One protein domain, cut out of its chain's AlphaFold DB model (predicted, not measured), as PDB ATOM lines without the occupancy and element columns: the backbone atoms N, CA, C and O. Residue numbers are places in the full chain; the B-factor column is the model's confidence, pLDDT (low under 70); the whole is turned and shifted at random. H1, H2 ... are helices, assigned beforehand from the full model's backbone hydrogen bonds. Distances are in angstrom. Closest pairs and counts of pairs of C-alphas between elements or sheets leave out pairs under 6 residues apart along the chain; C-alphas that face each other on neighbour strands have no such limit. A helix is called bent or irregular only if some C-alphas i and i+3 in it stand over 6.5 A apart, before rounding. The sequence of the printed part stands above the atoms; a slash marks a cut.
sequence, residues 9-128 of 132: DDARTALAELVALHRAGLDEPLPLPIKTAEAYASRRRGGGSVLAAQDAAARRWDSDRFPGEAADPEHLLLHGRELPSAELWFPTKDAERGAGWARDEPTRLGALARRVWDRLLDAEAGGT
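Overview. This is residues 9 to 128 of the 132 residues of the protein "Exodeoxyribonuclease V subunit gamma" of Pseudokineococcus marinus (UniProt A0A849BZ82). The helical hairpin of H2 and H3, with the arm H5a crossing H2, makes the core; the long helix H1 lies on the other side of H5a, and short H4 sits at one end, touching no helix. A long loop, residues 80 to 107, runs back from H4 to the bent helix H5, whose residues 123 to 128 stick out. The printed part has 120 residues with five named helices, H1 to H5 in order, and no named strand; its class is all helix. It is compact, with a radius of gyration of the C-alphas of 14.3 A and spans of 42 by 34 by 23 A.

Arrangement. H5, residues 108 to 128, was assigned as one helix by its hydrogen bonds but is bent, with C-alphas 116 and 119 7.3 A apart; its arms H5a, residues 108 to 116, and H5b, residues 119 to 128, stand at a steep tilt of 43 degrees. H1, residues 9 to 27, only just touches H5a, with residues 17 to 18 alone and 3 pairs of C-alphas within 8 A; the closest C-alphas, of Leu 18 and Val 116, are 6.9 A apart. H2, residues 34 to 45, and H3, residues 50 to 61, touch and form a hairpin at a shallow tilt of 25 degrees, opposite ways; the closest C-alphas, of Thr 36 and Ala 57, are 4.5 A apart. H2 touches H5a about perpendicular, at 82 degrees; the closest C-alphas, of Ala 37 and Ala 113, are 4.6 A apart. H4, residues 73 to 79, touches no helix. Every O i to N i+4 pair is within hydrogen-bond range in H1, H2, H4 and H5a, against 7 of 8 in H3 and 5 of 6 in H5b.

Along the chain. H1 begins at C-alpha 9 (-21.528, 33.463, 26.669) and is 27.3 A long; H2 is 16.1 A, H3 16.2 A, H4 10.1 A, H5a 12.3 A and H5b 15.0 A, ending at C-alpha 128 (-2.235, 28.530, 19.363).

Size, cuts and confidence. The farthest C-alphas, of Gly 80 and Thr 128, are 43.3 A apart. The printed part has no cut; the links H3 to H4 and H4 to H5 are long. Residues 126 to 128 have pLDDT under 70.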
ATOM      1  N   ASP A   9     -21.509  32.994  25.283       94.00
ATOM      2  CA  ASP A   9     -21.528  33.463  26.669       94.00
ATOM      3  C   ASP A   9     -20.226  34.182  27.041       94.00
ATOM      4  O   ASP A   9     -20.268  35.244  27.669       94.00
ATOM      5  N   ASP A  10     -19.078  33.692  26.563       90.56
ATOM      6  CA  ASP A  10     -17.779  34.351  26.749       90.56
ATOM      7  C   ASP A  10     -17.743  35.706  26.040       90.56
ATOM      8  O   ASP A  10     -17.339  36.709  26.629       90.56
ATOM      9  N   ALA A  11     -18.238  35.768  24.800       92.00
ATOM     10  CA  ALA A  11     -18.324  37.002  24.027       92.00
ATOM     11  C   ALA A  11     -19.240  38.038  24.701       92.00
ATOM     12  O   ALA A  11     -18.874  39.209  24.822       92.00
ATOM     13  N   ARG A  12     -20.419  37.613  25.180       95.38
ATOM     14  CA  ARG A  12     -21.339  38.487  25.929       95.38
ATOM     15  C   ARG A  12     -20.701  38.999  27.209       95.38
ATOM     16  O   ARG A  12     -20.823  40.186  27.505       95.38
ATOM     17  N   THR A  13     -20.014  38.128  27.940       92.81
ATOM     18  CA  THR A  13     -19.352  38.509  29.186       92.81
ATOM     19  C   THR A  13     -18.218  39.489  28.894       92.81
ATOM     20  O   THR A  13     -18.187  40.553  29.498       92.81
ATOM     21  N   ALA A  14     -17.340  39.212  27.926       92.69
ATOM     22  CA  ALA A  14     -16.258  40.116  27.526       92.69
ATOM     23  C   ALA A  14     -16.773  41.511  27.156       92.69
ATOM     24  O   ALA A  14     -16.295  42.513  27.692       92.69
ATOM     25  N   LEU A  15     -17.805  41.579  26.313       95.44
ATOM     26  CA  LEU A  15     -18.400  42.849  25.913       95.44
ATOM     27  C   LEU A  15     -19.029  43.594  27.098       95.44
ATOM     28  O   LEU A  15     -18.835  44.801  27.231       95.44
ATOM     29  N   ALA A  16     -19.763  42.897  27.969       95.88
ATOM     30  CA  ALA A  16     -20.398  43.513  29.133       95.88
ATOM     31  C   ALA A  16     -19.371  44.168  30.070       95.88
ATOM     32  O   ALA A  16     -19.615  45.256  30.591       95.88
ATOM     33  N   GLU A  17     -18.207  43.543  30.252       94.50
ATOM     34  CA  GLU A  17     -17.142  44.088  31.097       94.50
ATOM     35  C   GLU A  17     -16.471  45.315  30.488       94.50
ATOM     36  O   GLU A  17     -16.271  46.303  31.195       94.50
ATOM     37  N   LEU A  18     -16.194  45.295  29.182       95.88
ATOM     38  CA  LEU A  18     -15.650  46.455  28.473       95.88
ATOM     39  C   LEU A  18     -16.626  47.635  28.493       95.88
ATOM     40  O   LEU A  18     -16.222  48.771  28.733       95.88
ATOM     41  N   VAL A  19     -17.923  47.378  28.309       97.69
ATOM     42  CA  VAL A  19     -18.958  48.415  28.410       97.69
ATOM     43  C   VAL A  19     -19.056  48.966  29.835       97.69
ATOM     44  O   VAL A  19     -19.272  50.165  30.009       97.69
ATOM     45  N   ALA A  20     -18.887  48.130  30.863       95.75
ATOM     46  CA  ALA A  20     -18.861  48.590  32.250       95.75
ATOM     47  C   ALA A  20     -17.647  49.492  32.534       95.75
ATOM     48  O   ALA A  20     -17.816  50.545  33.145       95.75
ATOM     49  N   LEU A  21     -16.457  49.133  32.037       96.44
ATOM     50  CA  LEU A  21     -15.269  49.991  32.113       96.44
ATOM     51  C   LEU A  21     -15.480  51.311  31.366       96.44
ATOM     52  O   LEU A  21     -15.174  52.370  31.901       96.44
ATOM     53  N   HIS A  22     -16.056  51.261  30.162       96.94
ATOM     54  CA  HIS A  22     -16.368  52.465  29.396       96.94
ATOM     55  C   HIS A  22     -17.296  53.405  30.174       96.94
ATOM     56  O   HIS A  22     -17.010  54.591  30.267       96.94
ATOM     57  N   ARG A  23     -18.361  52.875  30.790       97.62
ATOM     58  CA  ARG A  23     -19.266  53.665  31.638       97.62
ATOM     59  C   ARG A  23     -18.547  54.280  32.835       97.62
ATOM     60  O   ARG A  23     -18.690  55.472  33.055       97.62
ATOM     61  N   ALA A  24     -17.731  53.505  33.549       96.00
ATOM     62  CA  ALA A  24     -16.948  54.032  34.668       96.00
ATOM     63  C   ALA A  24     -15.988  55.155  34.228       96.00
ATOM     64  O   ALA A  24     -15.821  56.133  34.948       96.00
ATOM     65  N   GLY A  25     -15.416  55.047  33.023       95.69
ATOM     66  CA  GLY A  25     -14.577  56.084  32.414       95.69
ATOM     67  C   GLY A  25     -15.314  57.345  31.963       95.69
ATOM     68  O   GLY A  25     -14.670  58.365  31.731       95.69
ATOM     69  N   LEU A  26     -16.644  57.294  31.833       97.06
ATOM     70  CA  LEU A  26     -17.473  58.479  31.601       97.06
ATOM     71  C   LEU A  26     -17.814  59.211  32.906       97.06
ATOM     72  O   LEU A  26     -18.055  60.415  32.865       97.06
ATOM     73  N   ASP A  27     -17.818  58.505  34.040       96.56
ATOM     74  CA  ASP A  27     -18.084  59.093  35.356       96.56
ATOM     75  C   ASP A  27     -16.830  59.764  35.944       96.56
ATOM     76  O   ASP A  27     -16.911  60.834  36.546       96.56
ATOM     77  N   GLU A  28     -15.656  59.153  35.763       94.12
ATOM     78  CA  GLU A  28     -14.364  59.708  36.176       94.12
ATOM     79  C   GLU A  28     -13.209  59.164  35.310       94.12
ATOM     80  O   GLU A  28     -13.303  58.056  34.779       94.12
ATOM     81  N   PRO A  29     -12.069  59.874  35.207       93.75
ATOM     82  CA  PRO A  29     -10.879  59.336  34.554       93.75
ATOM     83  C   PRO A  29     -10.387  58.053  35.241       93.75
ATOM     84  O   PRO A  29     -10.016  58.057  36.420       93.75
ATOM     85  N   LEU A  30     -10.355  56.943  34.503       95.50
ATOM     86  CA  LEU A  30      -9.798  55.687  35.004       95.50
ATOM     87  C   LEU A  30      -8.262  55.734  34.962       95.50
ATOM     88  O   LEU A  30      -7.707  56.097  33.923       95.50
ATOM     89  N   PRO A  31      -7.551  55.308  36.026       94.88
ATOM     90  CA  PRO A  31      -6.095  55.170  35.998       94.88
ATOM     91  C   PRO A  31      -5.699  53.904  35.219       94.88
ATOM     92  O   PRO A  31      -5.241  52.915  35.792       94.88
ATOM     93  N   LEU A  32      -5.929  53.930  33.903       96.12
ATOM     94  CA  LEU A  32      -5.687  52.828  32.972       96.12
ATOM     95  C   LEU A  32      -4.905  53.306  31.726       96.12
ATOM     96  O   LEU A  32      -5.463  53.320  30.629       96.12
ATOM     97  N   PRO A  33      -3.618  53.693  31.857       96.62
ATOM     98  CA  PRO A  33      -2.762  53.914  30.691       96.62
ATOM     99  C   PRO A  33      -2.545  52.582  29.965       96.62
ATOM    100  O   PRO A  33      -2.173  51.586  30.591       96.62
ATOM    101  N   ILE A  34      -2.842  52.521  28.669       95.75
ATOM    102  CA  ILE A  34      -3.077  51.258  27.954       95.75
ATOM    103  C   ILE A  34      -1.813  50.391  27.864       95.75
ATOM    104  O   ILE A  34      -1.882  49.202  28.182       95.75
ATOM    105  N   LYS A  35      -0.650  50.942  27.494       96.56
ATOM    106  CA  LYS A  35       0.603  50.162  27.365       96.56
ATOM    107  C   LYS A  35       1.169  49.768  28.731       96.56
ATOM    108  O   LYS A  35       1.767  48.699  28.871       96.56
ATOM    109  N   THR A  36       1.006  50.633  29.725       98.00
ATOM    110  CA  THR A  36       1.407  50.430  31.120       98.00
ATOM    111  C   THR A  36       0.563  49.333  31.762       98.00
ATOM    112  O   THR A  36       1.105  48.408  32.369       98.00
ATOM    113  N   ALA A  37      -0.755  49.382  31.561       98.31
ATOM    114  CA  ALA A  37      -1.697  48.373  32.018       98.31
ATOM    115  C   ALA A  37      -1.476  47.021  31.327       98.31
ATOM    116  O   ALA A  37      -1.514  45.991  31.997       98.31
ATOM    117  N   GLU A  38      -1.193  47.006  30.020       98.06
ATOM    118  CA  GLU A  38      -0.850  45.777  29.291       98.06
ATOM    119  C   GLU A  38       0.380  45.114  29.912       98.06
ATOM    120  O   GLU A  38       0.330  43.946  30.290       98.06
ATOM    121  N   ALA A  39       1.464  45.874  30.107       98.06
ATOM    122  CA  ALA A  39       2.688  45.341  30.699       98.06
ATOM    123  C   ALA A  39       2.465  44.806  32.121       98.06
ATOM    124  O   ALA A  39       3.047  43.779  32.486       98.06
ATOM    125  N   TYR A  40       1.612  45.469  32.908       98.56
ATOM    126  CA  TYR A  40       1.204  44.991  34.225       98.56
ATOM    127  C   TYR A  40       0.485  43.638  34.131       98.56
ATOM    128  O   TYR A  40       0.916  42.655  34.741       98.56
ATOM    129  N   ALA A  41      -0.592  43.574  33.346       98.25
ATOM    130  CA  ALA A  41      -1.435  42.389  33.222       98.25
ATOM    131  C   ALA A  41      -0.666  41.201  32.631       98.25
ATOM    132  O   ALA A  41      -0.706  40.107  33.189       98.25
ATOM    133  N   SER A  42       0.136  41.427  31.589       97.88
ATOM    134  CA  SER A  42       1.010  40.415  30.991       97.88
ATOM    135  C   SER A  42       1.983  39.816  32.010       97.88
ATOM    136  O   SER A  42       2.189  38.598  32.036       97.88
ATOM    137  N   ARG A  43       2.553  40.631  32.915       98.31
ATOM    138  CA  ARG A  43       3.400  40.112  34.001       98.31
ATOM    139  C   ARG A  43       2.621  39.328  35.043       98.31
ATOM    140  O   ARG A  43       3.110  38.276  35.450       98.31
ATOM    141  N   ARG A  44       1.436  39.791  35.448       97.75
ATOM    142  CA  ARG A  44       0.587  39.055  36.399       97.75
ATOM    143  C   ARG A  44       0.119  37.722  35.839       97.75
ATOM    144  O   ARG A  44       0.243  36.708  36.519       97.75
ATOM    145  N   ARG A  45      -0.312  37.695  34.580       95.31
ATOM    146  CA  ARG A  45      -0.684  36.468  33.873       95.31
ATOM    147  C   ARG A  45       0.470  35.470  33.795       95.31
ATOM    148  O   ARG A  45       0.262  34.276  33.973       95.31
ATOM    149  N   GLY A  46       1.693  35.954  33.581       94.69
ATOM    150  CA  GLY A  46       2.907  35.134  33.596       94.69
ATOM    151  C   GLY A  46       3.334  34.623  34.981       94.69
ATOM    152  O   GLY A  46       4.439  34.102  35.100       94.69
ATOM    153  N   GLY A  47       2.518  34.801  36.027       96.00
ATOM    154  CA  GLY A  47       2.829  34.392  37.401       96.00
ATOM    155  C   GLY A  47       3.737  35.362  38.163       96.00
ATOM    156  O   GLY A  47       4.231  35.029  39.238       96.00
ATOM    157  N   GLY A  48       3.984  36.557  37.621       97.81
ATOM    158  CA  GLY A  48       4.754  37.597  38.297       97.81
ATOM    159  C   GLY A  48       4.036  38.132  39.537       97.81
ATOM    160  O   GLY A  48       2.808  38.206  39.587       97.81
ATOM    161  N   SER A  49       4.814  38.549  40.538       98.38
ATOM    162  CA  SER A  49       4.281  39.230  41.721       98.38
ATOM    163  C   SER A  49       3.714  40.614  41.373       98.38
ATOM    164  O   SER A  49       4.034  41.183  40.327       98.38
ATOM    165  N   VAL A  50       2.921  41.192  42.288       98.25
ATOM    166  CA  VAL A  50       2.458  42.594  42.213       98.25
ATOM    167  C   VAL A  50       3.633  43.530  41.920       98.25
ATOM    168  O   VAL A  50       3.559  44.324  40.989       98.25
ATOM    169  N   LEU A  51       4.732  43.397  42.672       98.06
ATOM    170  CA  LEU A  51       5.911  44.255  42.542       98.06
ATOM    171  C   LEU A  51       6.578  44.108  41.165       98.06
ATOM    172  O   LEU A  51       6.834  45.098  40.494       98.06
ATOM    173  N   ALA A  52       6.770  42.873  40.691       98.38
ATOM    174  CA  ALA A  52       7.354  42.635  39.369       98.38
ATOM    175  C   ALA A  52       6.478  43.189  38.227       98.38
ATOM    176  O   ALA A  52       6.992  43.614  37.188       98.38
ATOM    177  N   ALA A  53       5.154  43.181  38.406       98.50
ATOM    178  CA  ALA A  53       4.216  43.796  37.474       98.50
ATOM    179  C   ALA A  53       4.270  45.333  37.526       98.50
ATOM    180  O   ALA A  53       4.274  45.962  36.467       98.50
ATOM    181  N   GLN A  54       4.397  45.933  38.717       98.19
ATOM    182  CA  GLN A  54       4.620  47.377  38.881       98.19
ATOM    183  C   GLN A  54       5.912  47.825  38.193       98.19
ATOM    184  O   GLN A  54       5.886  48.789  37.434       98.19
ATOM    185  N   ASP A  55       7.008  47.079  38.349       97.62
ATOM    186  CA  ASP A  55       8.280  47.380  37.681       97.62
ATOM    187  C   ASP A  55       8.160  47.330  36.150       97.62
ATOM    188  O   ASP A  55       8.781  48.112  35.429       97.62
ATOM    189  N   ALA A  56       7.380  46.386  35.613       97.56
ATOM    190  CA  ALA A  56       7.158  46.291  34.172       97.56
ATOM    191  C   ALA A  56       6.284  47.414  33.623       97.56
ATOM    192  O   ALA A  56       6.579  47.926  32.544       97.56
ATOM    193  N   ALA A  57       5.257  47.797  34.371       97.88
ATOM    194  CA  ALA A  57       4.408  48.934  34.072       97.88
ATOM    195  C   ALA A  57       5.200  50.252  34.120       97.88
ATOM    196  O   ALA A  57       5.171  51.014  33.158       97.88
ATOM    197  N   ALA A  58       6.000  50.476  35.167       96.69
ATOM    198  CA  ALA A  58       6.822  51.678  35.326       96.69
ATOM    199  C   ALA A  58       7.761  51.911  34.130       96.69
ATOM    200  O   ALA A  58       7.880  53.032  33.648       96.69
ATOM    201  N   ARG A  59       8.347  50.845  33.563       95.56
ATOM    202  CA  ARG A  59       9.180  50.937  32.347       95.56
ATOM    203  C   ARG A  59       8.427  51.390  31.092       95.56
ATOM    204  O   ARG A  59       9.071  51.840  30.149       95.56
ATOM    205  N   ARG A  60       7.103  51.217  31.034       96.44
ATOM    206  CA  ARG A  60       6.251  51.730  29.943       96.44
ATOM    207  C   ARG A  60       5.784  53.156  30.204       96.44
ATOM    208  O   ARG A  60       5.619  53.915  29.255       96.44
ATOM    209  N   TRP A  61       5.621  53.500  31.473       97.31
ATOM    210  CA  TRP A  61       5.159  54.803  31.913       97.31
ATOM    211  C   TRP A  61       6.251  55.883  31.861       97.31
ATOM    212  O   TRP A  61       6.064  56.878  31.172       97.31
ATOM    213  N   ASP A  62       7.409  55.653  32.493       93.56
ATOM    214  CA  ASP A  62       8.508  56.634  32.628       93.56
ATOM    215  C   ASP A  62       9.609  56.493  31.549       93.56
ATOM    216  O   ASP A  62      10.664  57.101  31.682       93.56
ATOM    217  N   SER A  63       9.429  55.626  30.541       85.44
ATOM    218  CA  SER A  63      10.495  55.101  29.657       85.44
ATOM    219  C   SER A  63      11.640  56.081  29.310       85.44
ATOM    220  O   SER A  63      11.421  57.210  28.884       85.44
ATOM    221  N   ASP A  64      12.885  55.605  29.437       73.62
ATOM    222  CA  ASP A  64      14.124  56.371  29.224       73.62
ATOM    223  C   ASP A  64      14.619  56.373  27.766       73.62
ATOM    224  O   ASP A  64      15.392  57.241  27.355       73.62
ATOM    225  N   ARG A  65      14.198  55.383  26.972       78.56
ATOM    226  CA  ARG A  65      14.652  55.178  25.589       78.56
ATOM    227  C   ARG A  65      13.798  55.919  24.560       78.56
ATOM    228  O   ARG A  65      14.315  56.353  23.534       78.56
ATOM    229  N   PHE A  66      12.500  56.014  24.820       82.25
ATOM    230  CA  PHE A  66      11.503  56.762  24.053       82.25
ATOM    231  C   PHE A  66      10.534  57.385  25.058       82.25
ATOM    232  O   PHE A  66      10.402  56.810  26.133       82.25
ATOM    233  N   PRO A  67       9.831  58.485  24.731       85.12
ATOM    234  CA  PRO A  67       8.821  59.032  25.632       85.12
ATOM    235  C   PRO A  67       7.847  57.937  26.087       85.12
ATOM    236  O   PRO A  67       7.252  57.242  25.255       85.12
ATOM    237  N   GLY A  68       7.764  57.728  27.401       92.75
ATOM    238  CA  GLY A  68       6.784  56.829  28.004       92.75
ATOM    239  C   GLY A  68       5.386  57.453  28.033       92.75
ATOM    240  O   GLY A  68       5.224  58.635  27.728       92.75
ATOM    241  N   GLU A  69       4.372  56.669  28.419       96.00
ATOM    242  CA  GLU A  69       2.978  57.158  28.467       96.00
ATOM    243  C   GLU A  69       2.804  58.371  29.405       96.00
ATOM    244  O   GLU A  69       1.911  59.179  29.184       96.00
ATOM    245  N   ALA A  70       3.688  58.585  30.389       96.19
ATOM    246  CA  ALA A  70       3.646  59.771  31.251       96.19
ATOM    247  C   ALA A  70       3.726  61.104  30.483       96.19
ATOM    248  O   ALA A  70       3.204  62.116  30.958       96.19
ATOM    249  N   ALA A  71       4.377  61.097  29.318       95.62
ATOM    250  CA  ALA A  71       4.580  62.263  28.467       95.62
ATOM    251  C   ALA A  71       3.497  62.426  27.382       95.62
ATOM    252  O   ALA A  71       3.513  63.423  26.655       95.62
ATOM    253  N   ASP A  72       2.561  61.475  27.248       95.38
ATOM    254  CA  ASP A  72       1.492  61.582  26.252       95.38
ATOM    255  C   ASP A  72       0.530  62.743  26.623       95.38
ATOM    256  O   ASP A  72       0.257  62.977  27.811       95.38
ATOM    257  N   PRO A  73      -0.002  63.503  25.639       96.12
ATOM    258  CA  PRO A  73      -0.770  64.727  25.897       96.12
ATOM    259  C   PRO A  73      -1.968  64.553  26.839       96.12
ATOM    260  O   PRO A  73      -2.252  65.437  27.645       96.12
ATOM    261  N   GLU A  74      -2.670  63.425  26.760       94.75
ATOM    262  CA  GLU A  74      -3.801  63.086  27.624       94.75
ATOM    263  C   GLU A  74      -3.395  62.904  29.093       94.75
ATOM    264  O   GLU A  74      -4.134  63.305  29.995       94.75
ATOM    265  N   HIS A  75      -2.207  62.356  29.344       95.88
ATOM    266  CA  HIS A  75      -1.678  62.138  30.686       95.88
ATOM    267  C   HIS A  75      -1.140  63.440  31.281       95.88
ATOM    268  O   HIS A  75      -1.426  63.752  32.441       95.88
ATOM    269  N   LEU A  76      -0.483  64.265  30.461       96.12
ATOM    270  CA  LEU A  76      -0.106  65.630  30.830       96.12
ATOM    271  C   LEU A  76      -1.327  66.492  31.166       96.12
ATOM    272  O   LEU A  76      -1.306  67.222  32.156       96.12
ATOM    273  N   LEU A  77      -2.401  66.397  30.378       95.69
ATOM    274  CA  LEU A  77      -3.645  67.124  30.628       95.69
ATOM    275  C   LEU A  77      -4.294  66.696  31.949       95.69
ATOM    276  O   LEU A  77      -4.752  67.548  32.709       95.69
ATOM    277  N   LEU A  78      -4.325  65.389  32.229       94.56
ATOM    278  CA  LEU A  78      -4.944  64.840  33.436       94.56
ATOM    279  C   LEU A  78      -4.180  65.214  34.715       94.56
ATOM    280  O   LEU A  78      -4.798  65.480  35.745       94.56
ATOM    281  N   HIS A  79      -2.848  65.218  34.663       94.00
ATOM    282  CA  HIS A  79      -2.003  65.386  35.850       94.00
ATOM    283  C   HIS A  79      -1.370  66.780  35.975       94.00
ATOM    284  O   HIS A  79      -0.825  67.114  37.028       94.00
ATOM    285  N   GLY A  80      -1.428  67.600  34.923       96.50
ATOM    286  CA  GLY A  80      -0.803  68.926  34.847       96.50
ATOM    287  C   GLY A  80       0.725  68.904  34.712       96.50
ATOM    288  O   GLY A  80       1.356  69.960  34.683       96.50
ATOM    289  N   ARG A  81       1.325  67.713  34.666       95.62
ATOM    290  CA  ARG A  81       2.762  67.447  34.552       95.62
ATOM    291  C   ARG A  81       2.974  65.995  34.143       95.62
ATOM    292  O   ARG A  81       2.057  65.184  34.257       95.62
ATOM    293  N   GLU A  82       4.205  65.654  33.790       95.25
ATOM    294  CA  GLU A  82       4.634  64.256  33.781       95.25
ATOM    295  C   GLU A  82       4.580  63.722  35.222       95.25
ATOM    296  O   GLU A  82       5.277  64.205  36.125       95.25
ATOM    297  N   LEU A  83       3.666  62.784  35.470       95.62
ATOM    298  CA  LEU A  83       3.483  62.140  36.769       95.62
ATOM    299  C   LEU A  83       4.488  60.977  36.880       95.62
ATOM    300  O   LEU A  83       4.461  60.118  36.014       95.62
ATOM    301  N   PRO A  84       5.343  60.886  37.911       95.25
ATOM    302  CA  PRO A  84       6.217  59.739  38.144       95.25
ATOM    303  C   PRO A  84       5.441  58.439  38.366       95.25
ATOM    304  O   PRO A  84       4.420  58.437  39.059       95.25
ATOM    305  N   SER A  85       5.969  57.304  37.894       95.75
ATOM    306  CA  SER A  85       5.326  55.986  38.081       95.75
ATOM    307  C   SER A  85       5.030  55.624  39.540       95.75
ATOM    308  O   SER A  85       4.060  54.918  39.812       95.75
ATOM    309  N   ALA A  86       5.826  56.118  40.492       95.25
ATOM    310  CA  ALA A  86       5.605  55.903  41.923       95.25
ATOM    311  C   ALA A  86       4.237  56.424  42.409       95.25
ATOM    312  O   ALA A  86       3.704  55.911  43.393       95.25
ATOM    313  N   GLU A  87       3.652  57.404  41.713       96.19
ATOM    314  CA  GLU A  87       2.366  58.018  42.056       96.19
ATOM    315  C   GLU A  87       1.157  57.329  41.387       96.19
ATOM    316  O   GLU A  87       0.019  57.705  41.649       96.19
ATOM    317  N   LEU A  88       1.357  56.292  40.561       94.75
ATOM    318  CA  LEU A  88       0.262  55.563  39.891       94.75
ATOM    319  C   LEU A  88      -0.509  54.602  40.813       94.75
ATOM    320  O   LEU A  88      -1.606  54.141  40.483       94.75
ATOM    321  N   TRP A  89       0.076  54.237  41.954       96.38
ATOM    322  CA  TRP A  89      -0.323  53.065  42.737       96.38
ATOM    323  C   TRP A  89      -1.374  53.370  43.807       96.38
ATOM    324  O   TRP A  89      -1.164  53.136  44.996       96.38
ATOM    325  N   PHE A  90      -2.539  53.858  43.385       95.38
ATOM    326  CA  PHE A  90      -3.674  54.072  44.289       95.38
ATOM    327  C   PHE A  90      -4.286  52.744  44.763       95.38
ATOM    328  O   PHE A  90      -4.335  51.796  43.974       95.38
ATOM    329  N   PRO A  91      -4.815  52.655  45.998       97.06
ATOM    330  CA  PRO A  91      -5.532  51.467  46.465       97.06
ATOM    331  C   PRO A  91      -6.750  51.128  45.590       97.06
ATOM    332  O   PRO A  91      -7.463  52.026  45.144       97.06
ATOM    333  N   THR A  92      -7.014  49.836  45.373       96.69
ATOM    334  CA  THR A  92      -8.217  49.368  44.650       96.69
ATOM    335  C   THR A  92      -9.501  49.822  45.353       96.69
ATOM    336  O   THR A  92      -9.613  49.665  46.577       96.69
ATOM    337  N   LYS A  93     -10.484  50.332  44.594       94.62
ATOM    338  CA  LYS A  93     -11.791  50.742  45.136       94.62
ATOM    339  C   LYS A  93     -12.679  49.535  45.426       94.62
ATOM    340  O   LYS A  93     -12.570  48.512  44.764       94.62
ATOM    341  N   ASP A  94     -13.633  49.675  46.340       93.75
ATOM    342  CA  ASP A  94     -14.567  48.586  46.667       93.75
ATOM    343  C   ASP A  94     -15.443  48.162  45.481       93.75
ATOM    344  O   ASP A  94     -15.705  46.977  45.310       93.75
ATOM    345  N   ALA A  95     -15.826  49.099  44.607       92.00
ATOM    346  CA  ALA A  95     -16.552  48.796  43.368       92.00
ATOM    347  C   ALA A  95     -15.727  47.967  42.358       92.00
ATOM    348  O   ALA A  95     -16.280  47.347  41.452       92.00
ATOM    349  N   GLU A  96     -14.404  47.942  42.531       94.94
ATOM    350  CA  GLU A  96     -13.435  47.179  41.735       94.94
ATOM    351  C   GLU A  96     -13.017  45.896  42.476       94.94
ATOM    352  O   GLU A  96     -11.974  45.298  42.209       94.94
ATOM    353  N   ARG A  97     -13.845  45.467  43.438       89.12
ATOM    354  CA  ARG A  97     -13.745  44.199  44.159       89.12
ATOM    355  C   ARG A  97     -15.040  43.425  43.934       89.12
ATOM    356  O   ARG A  97     -16.133  43.960  44.079       89.12
ATOM    357  N   GLY A  98     -14.943  42.142  43.598       88.50
ATOM    358  CA  GLY A  98     -16.122  41.286  43.456       88.50
ATOM    359  C   GLY A  98     -16.032  40.303  42.299       88.50
ATOM    360  O   GLY A  98     -14.947  39.965  41.828       88.50
ATOM    361  N   ALA A  99     -17.191  39.806  41.865       88.56
ATOM    362  CA  ALA A  99     -17.275  38.870  40.751       88.56
ATOM    363  C   ALA A  99     -16.715  39.503  39.464       88.56
ATOM    364  O   ALA A  99     -17.062  40.628  39.115       88.56
ATOM    365  N   GLY A 100     -15.833  38.773  38.779       87.38
ATOM    366  CA  GLY A 100     -15.154  39.235  37.566       87.38
ATOM    367  C   GLY A 100     -13.915  40.113  37.800       87.38
ATOM    368  O   GLY A 100     -13.169  40.358  36.854       87.38
ATOM    369  N   TRP A 101     -13.646  40.551  39.030       95.25
ATOM    370  CA  TRP A 101     -12.420  41.273  39.375       95.25
ATOM    371  C   TRP A 101     -11.366  40.326  39.954       95.25
ATOM    372  O   TRP A 101     -11.689  39.379  40.678       95.25
ATOM    373  N   ALA A 102     -10.092  40.597  39.665       93.81
ATOM    374  CA  ALA A 102      -8.980  39.890  40.290       93.81
ATOM    375  C   ALA A 102      -8.944  40.201  41.799       93.81
ATOM    376  O   ALA A 102      -8.980  41.357  42.217       93.81
ATOM    377  N   ARG A 103      -8.915  39.155  42.634       91.38
ATOM    378  CA  ARG A 103      -9.034  39.288  44.102       91.38
ATOM    379  C   ARG A 103      -7.724  39.685  44.779       91.38
ATOM    380  O   ARG A 103      -7.743  40.184  45.899       91.38
ATOM    381  N   ASP A 104      -6.609  39.440  44.108       94.25
ATOM    382  CA  ASP A 104      -5.236  39.603  44.576       94.25
ATOM    383  C   ASP A 104      -4.585  40.897  44.054       94.25
ATOM    384  O   ASP A 104      -3.360  40.990  43.953       94.25
ATOM    385  N   GLU A 105      -5.401  41.901  43.716       96.81
ATOM    386  CA  GLU A 105      -4.941  43.203  43.234       96.81
ATOM    387  C   GLU A 105      -5.086  44.293  44.304       96.81
ATOM    388  O   GLU A 105      -6.207  44.731  44.602       96.81
ATOM    389  N   PRO A 106      -3.971  44.765  44.897       96.81
ATOM    390  CA  PRO A 106      -4.017  45.790  45.937       96.81
ATOM    391  C   PRO A 106      -4.157  47.208  45.371       96.81
ATOM    392  O   PRO A 106      -4.571  48.110  46.101       96.81
ATOM    393  N   THR A 107      -3.819  47.406  44.091       97.88
ATOM    394  CA  THR A 107      -3.858  48.716  43.436       97.88
ATOM    395  C   THR A 107      -4.936  48.792  42.369       97.88
ATOM    396  O   THR A 107      -5.168  47.833  41.631       97.88
ATOM    397  N   ARG A 108      -5.534  49.974  42.244       97.44
ATOM    398  CA  ARG A 108      -6.575  50.294  41.275       97.44
ATOM    399  C   ARG A 108      -6.120  50.083  39.833       97.44
ATOM    400  O   ARG A 108      -6.841  49.451  39.068       97.44
ATOM    401  N   LEU A 109      -4.912  50.543  39.484       98.00
ATOM    402  CA  LEU A 109      -4.319  50.289  38.165       98.00
ATOM    403  C   LEU A 109      -4.211  48.784  37.913       98.00
ATOM    404  O   LEU A 109      -4.665  48.319  36.877       98.00
ATOM    405  N   GLY A 110      -3.693  48.010  38.875       98.06
ATOM    406  CA  GLY A 110      -3.583  46.555  38.742       98.06
ATOM    407  C   GLY A 110      -4.934  45.863  38.539       98.06
ATOM    408  O   GLY A 110      -5.077  45.043  37.632       98.06
ATOM    409  N   ALA A 111      -5.950  46.248  39.317       98.06
ATOM    410  CA  ALA A 111      -7.306  45.718  39.186       98.06
ATOM    411  C   ALA A 111      -7.914  46.025  37.808       98.06
ATOM    412  O   ALA A 111      -8.432  45.121  37.150       98.06
ATOM    413  N   LEU A 112      -7.811  47.274  37.341       98.25
ATOM    414  CA  LEU A 112      -8.313  47.698  36.030       98.25
ATOM    415  C   LEU A 112      -7.524  47.063  34.876       98.25
ATOM    416  O   LEU A 112      -8.118  46.639  33.885       98.25
ATOM    417  N   ALA A 113      -6.203  46.950  35.011       98.19
ATOM    418  CA  ALA A 113      -5.334  46.321  34.024       98.19
ATOM    419  C   ALA A 113      -5.726  44.861  33.803       98.19
ATOM    420  O   ALA A 113      -5.968  44.444  32.675       98.19
ATOM    421  N   ARG A 114      -5.869  44.091  34.881       97.62
ATOM    422  CA  ARG A 114      -6.316  42.699  34.780       97.62
ATOM    423  C   ARG A 114      -7.739  42.582  34.252       97.62
ATOM    424  O   ARG A 114      -8.019  41.725  33.419       97.62
ATOM    425  N   ARG A 115      -8.622  43.494  34.663       97.00
ATOM    426  CA  ARG A 115     -10.007  43.550  34.184       97.00
ATOM    427  C   ARG A 115     -10.104  43.715  32.669       97.00
ATOM    428  O   ARG A 115     -10.964  43.087  32.061       97.00
ATOM    429  N   VAL A 116      -9.264  44.558  32.068       96.56
ATOM    430  CA  VAL A 116      -9.313  44.820  30.622       96.56
ATOM    431  C   VAL A 116      -8.515  43.794  29.807       96.56
ATOM    432  O   VAL A 116      -8.947  43.423  28.718       96.56
ATOM    433  N   TRP A 117      -7.377  43.310  30.320       96.69
ATOM    434  CA  TRP A 117      -6.412  42.542  29.521       96.69
ATOM    435  C   TRP A 117      -6.486  41.026  29.688       96.69
ATOM    436  O   TRP A 117      -6.216  40.324  28.717       96.69
ATOM    437  N   ASP A 118      -6.849  40.500  30.864       94.75
ATOM    438  CA  ASP A 118      -6.698  39.064  31.157       94.75
ATOM    439  C   ASP A 118      -7.396  38.181  30.120       94.75
ATOM    440  O   ASP A 118      -6.790  37.259  29.580       94.75
ATOM    441  N   ARG A 119      -8.647  38.509  29.768       92.25
ATOM    442  CA  ARG A 119      -9.415  37.728  28.788       92.25
ATOM    443  C   ARG A 119      -8.801  37.726  27.404       92.25
ATOM    444  O   ARG A 119      -8.833  36.697  26.734       92.25
ATOM    445  N   LEU A 120      -8.275  38.871  26.969       91.81
ATOM    446  CA  LEU A 120      -7.582  38.946  25.692       91.81
ATOM    447  C   LEU A 120      -6.358  38.033  25.741       91.81
ATOM    448  O   LEU A 120      -6.245  37.134  24.918       91.81
ATOM    449  N   LEU A 121      -5.502  38.208  26.747       92.44
ATOM    450  CA  LEU A 121      -4.264  37.445  26.890       92.44
ATOM    451  C   LEU A 121      -4.508  35.929  27.041       92.44
ATOM    452  O   LEU A 121      -3.708  35.117  26.568       92.44
ATOM    453  N   ASP A 122      -5.613  35.526  27.669       88.94
ATOM    454  CA  ASP A 122      -6.031  34.127  27.755       88.94
ATOM    455  C   ASP A 122      -6.471  33.569  26.401       88.94
ATOM    456  O   ASP A 122      -6.053  32.470  26.024       88.94
ATOM    457  N   ALA A 123      -7.238  34.344  25.632       86.94
ATOM    458  CA  ALA A 123      -7.633  33.970  24.279       86.94
ATOM    459  C   ALA A 123      -6.426  33.866  23.328       86.94
ATOM    460  O   ALA A 123      -6.388  32.974  22.481       86.94
ATOM    461  N   GLU A 124      -5.409  34.716  23.492       86.50
ATOM    462  CA  GLU A 124      -4.177  34.645  22.695       86.50
ATOM    463  C   GLU A 124      -3.372  33.373  22.969       86.50
ATOM    464  O   GLU A 124      -2.842  32.767  22.040       86.50
ATOM    465  N   ALA A 125      -3.307  32.927  24.226       77.31
ATOM    466  CA  ALA A 125      -2.618  31.684  24.563       77.31
ATOM    467  C   ALA A 125      -3.390  30.441  24.093       77.31
ATOM    468  O   ALA A 125      -2.776  29.481  23.621       77.31
ATOM    469  N   GLY A 126      -4.724  30.465  24.190       64.06
ATOM    470  CA  GLY A 126      -5.596  29.385  23.715       64.06
ATOM    471  C   GLY A 126      -5.694  29.284  22.185       64.06
ATOM    472  O   GLY A 126      -5.908  28.195  21.655       64.06
ATOM    473  N   GLY A 127      -5.475  30.387  21.461       52.12
ATOM    474  CA  GLY A 127      -5.533  30.457  19.994       52.12
ATOM    475  C   GLY A 127      -4.410  29.717  19.255       52.12
ATOM    476  O   GLY A 127      -4.491  29.530  18.044       52.12
ATOM    477  N   THR A 128      -3.381  29.244  19.961       46.97
ATOM    478  CA  THR A 128      -2.235  28.530  19.363       46.97
ATOM    479  C   THR A 128      -2.499  27.041  19.069       46.97
ATOM    480  O   THR A 128      -1.592  26.352  18.612       46.97
TER     481      THR A 128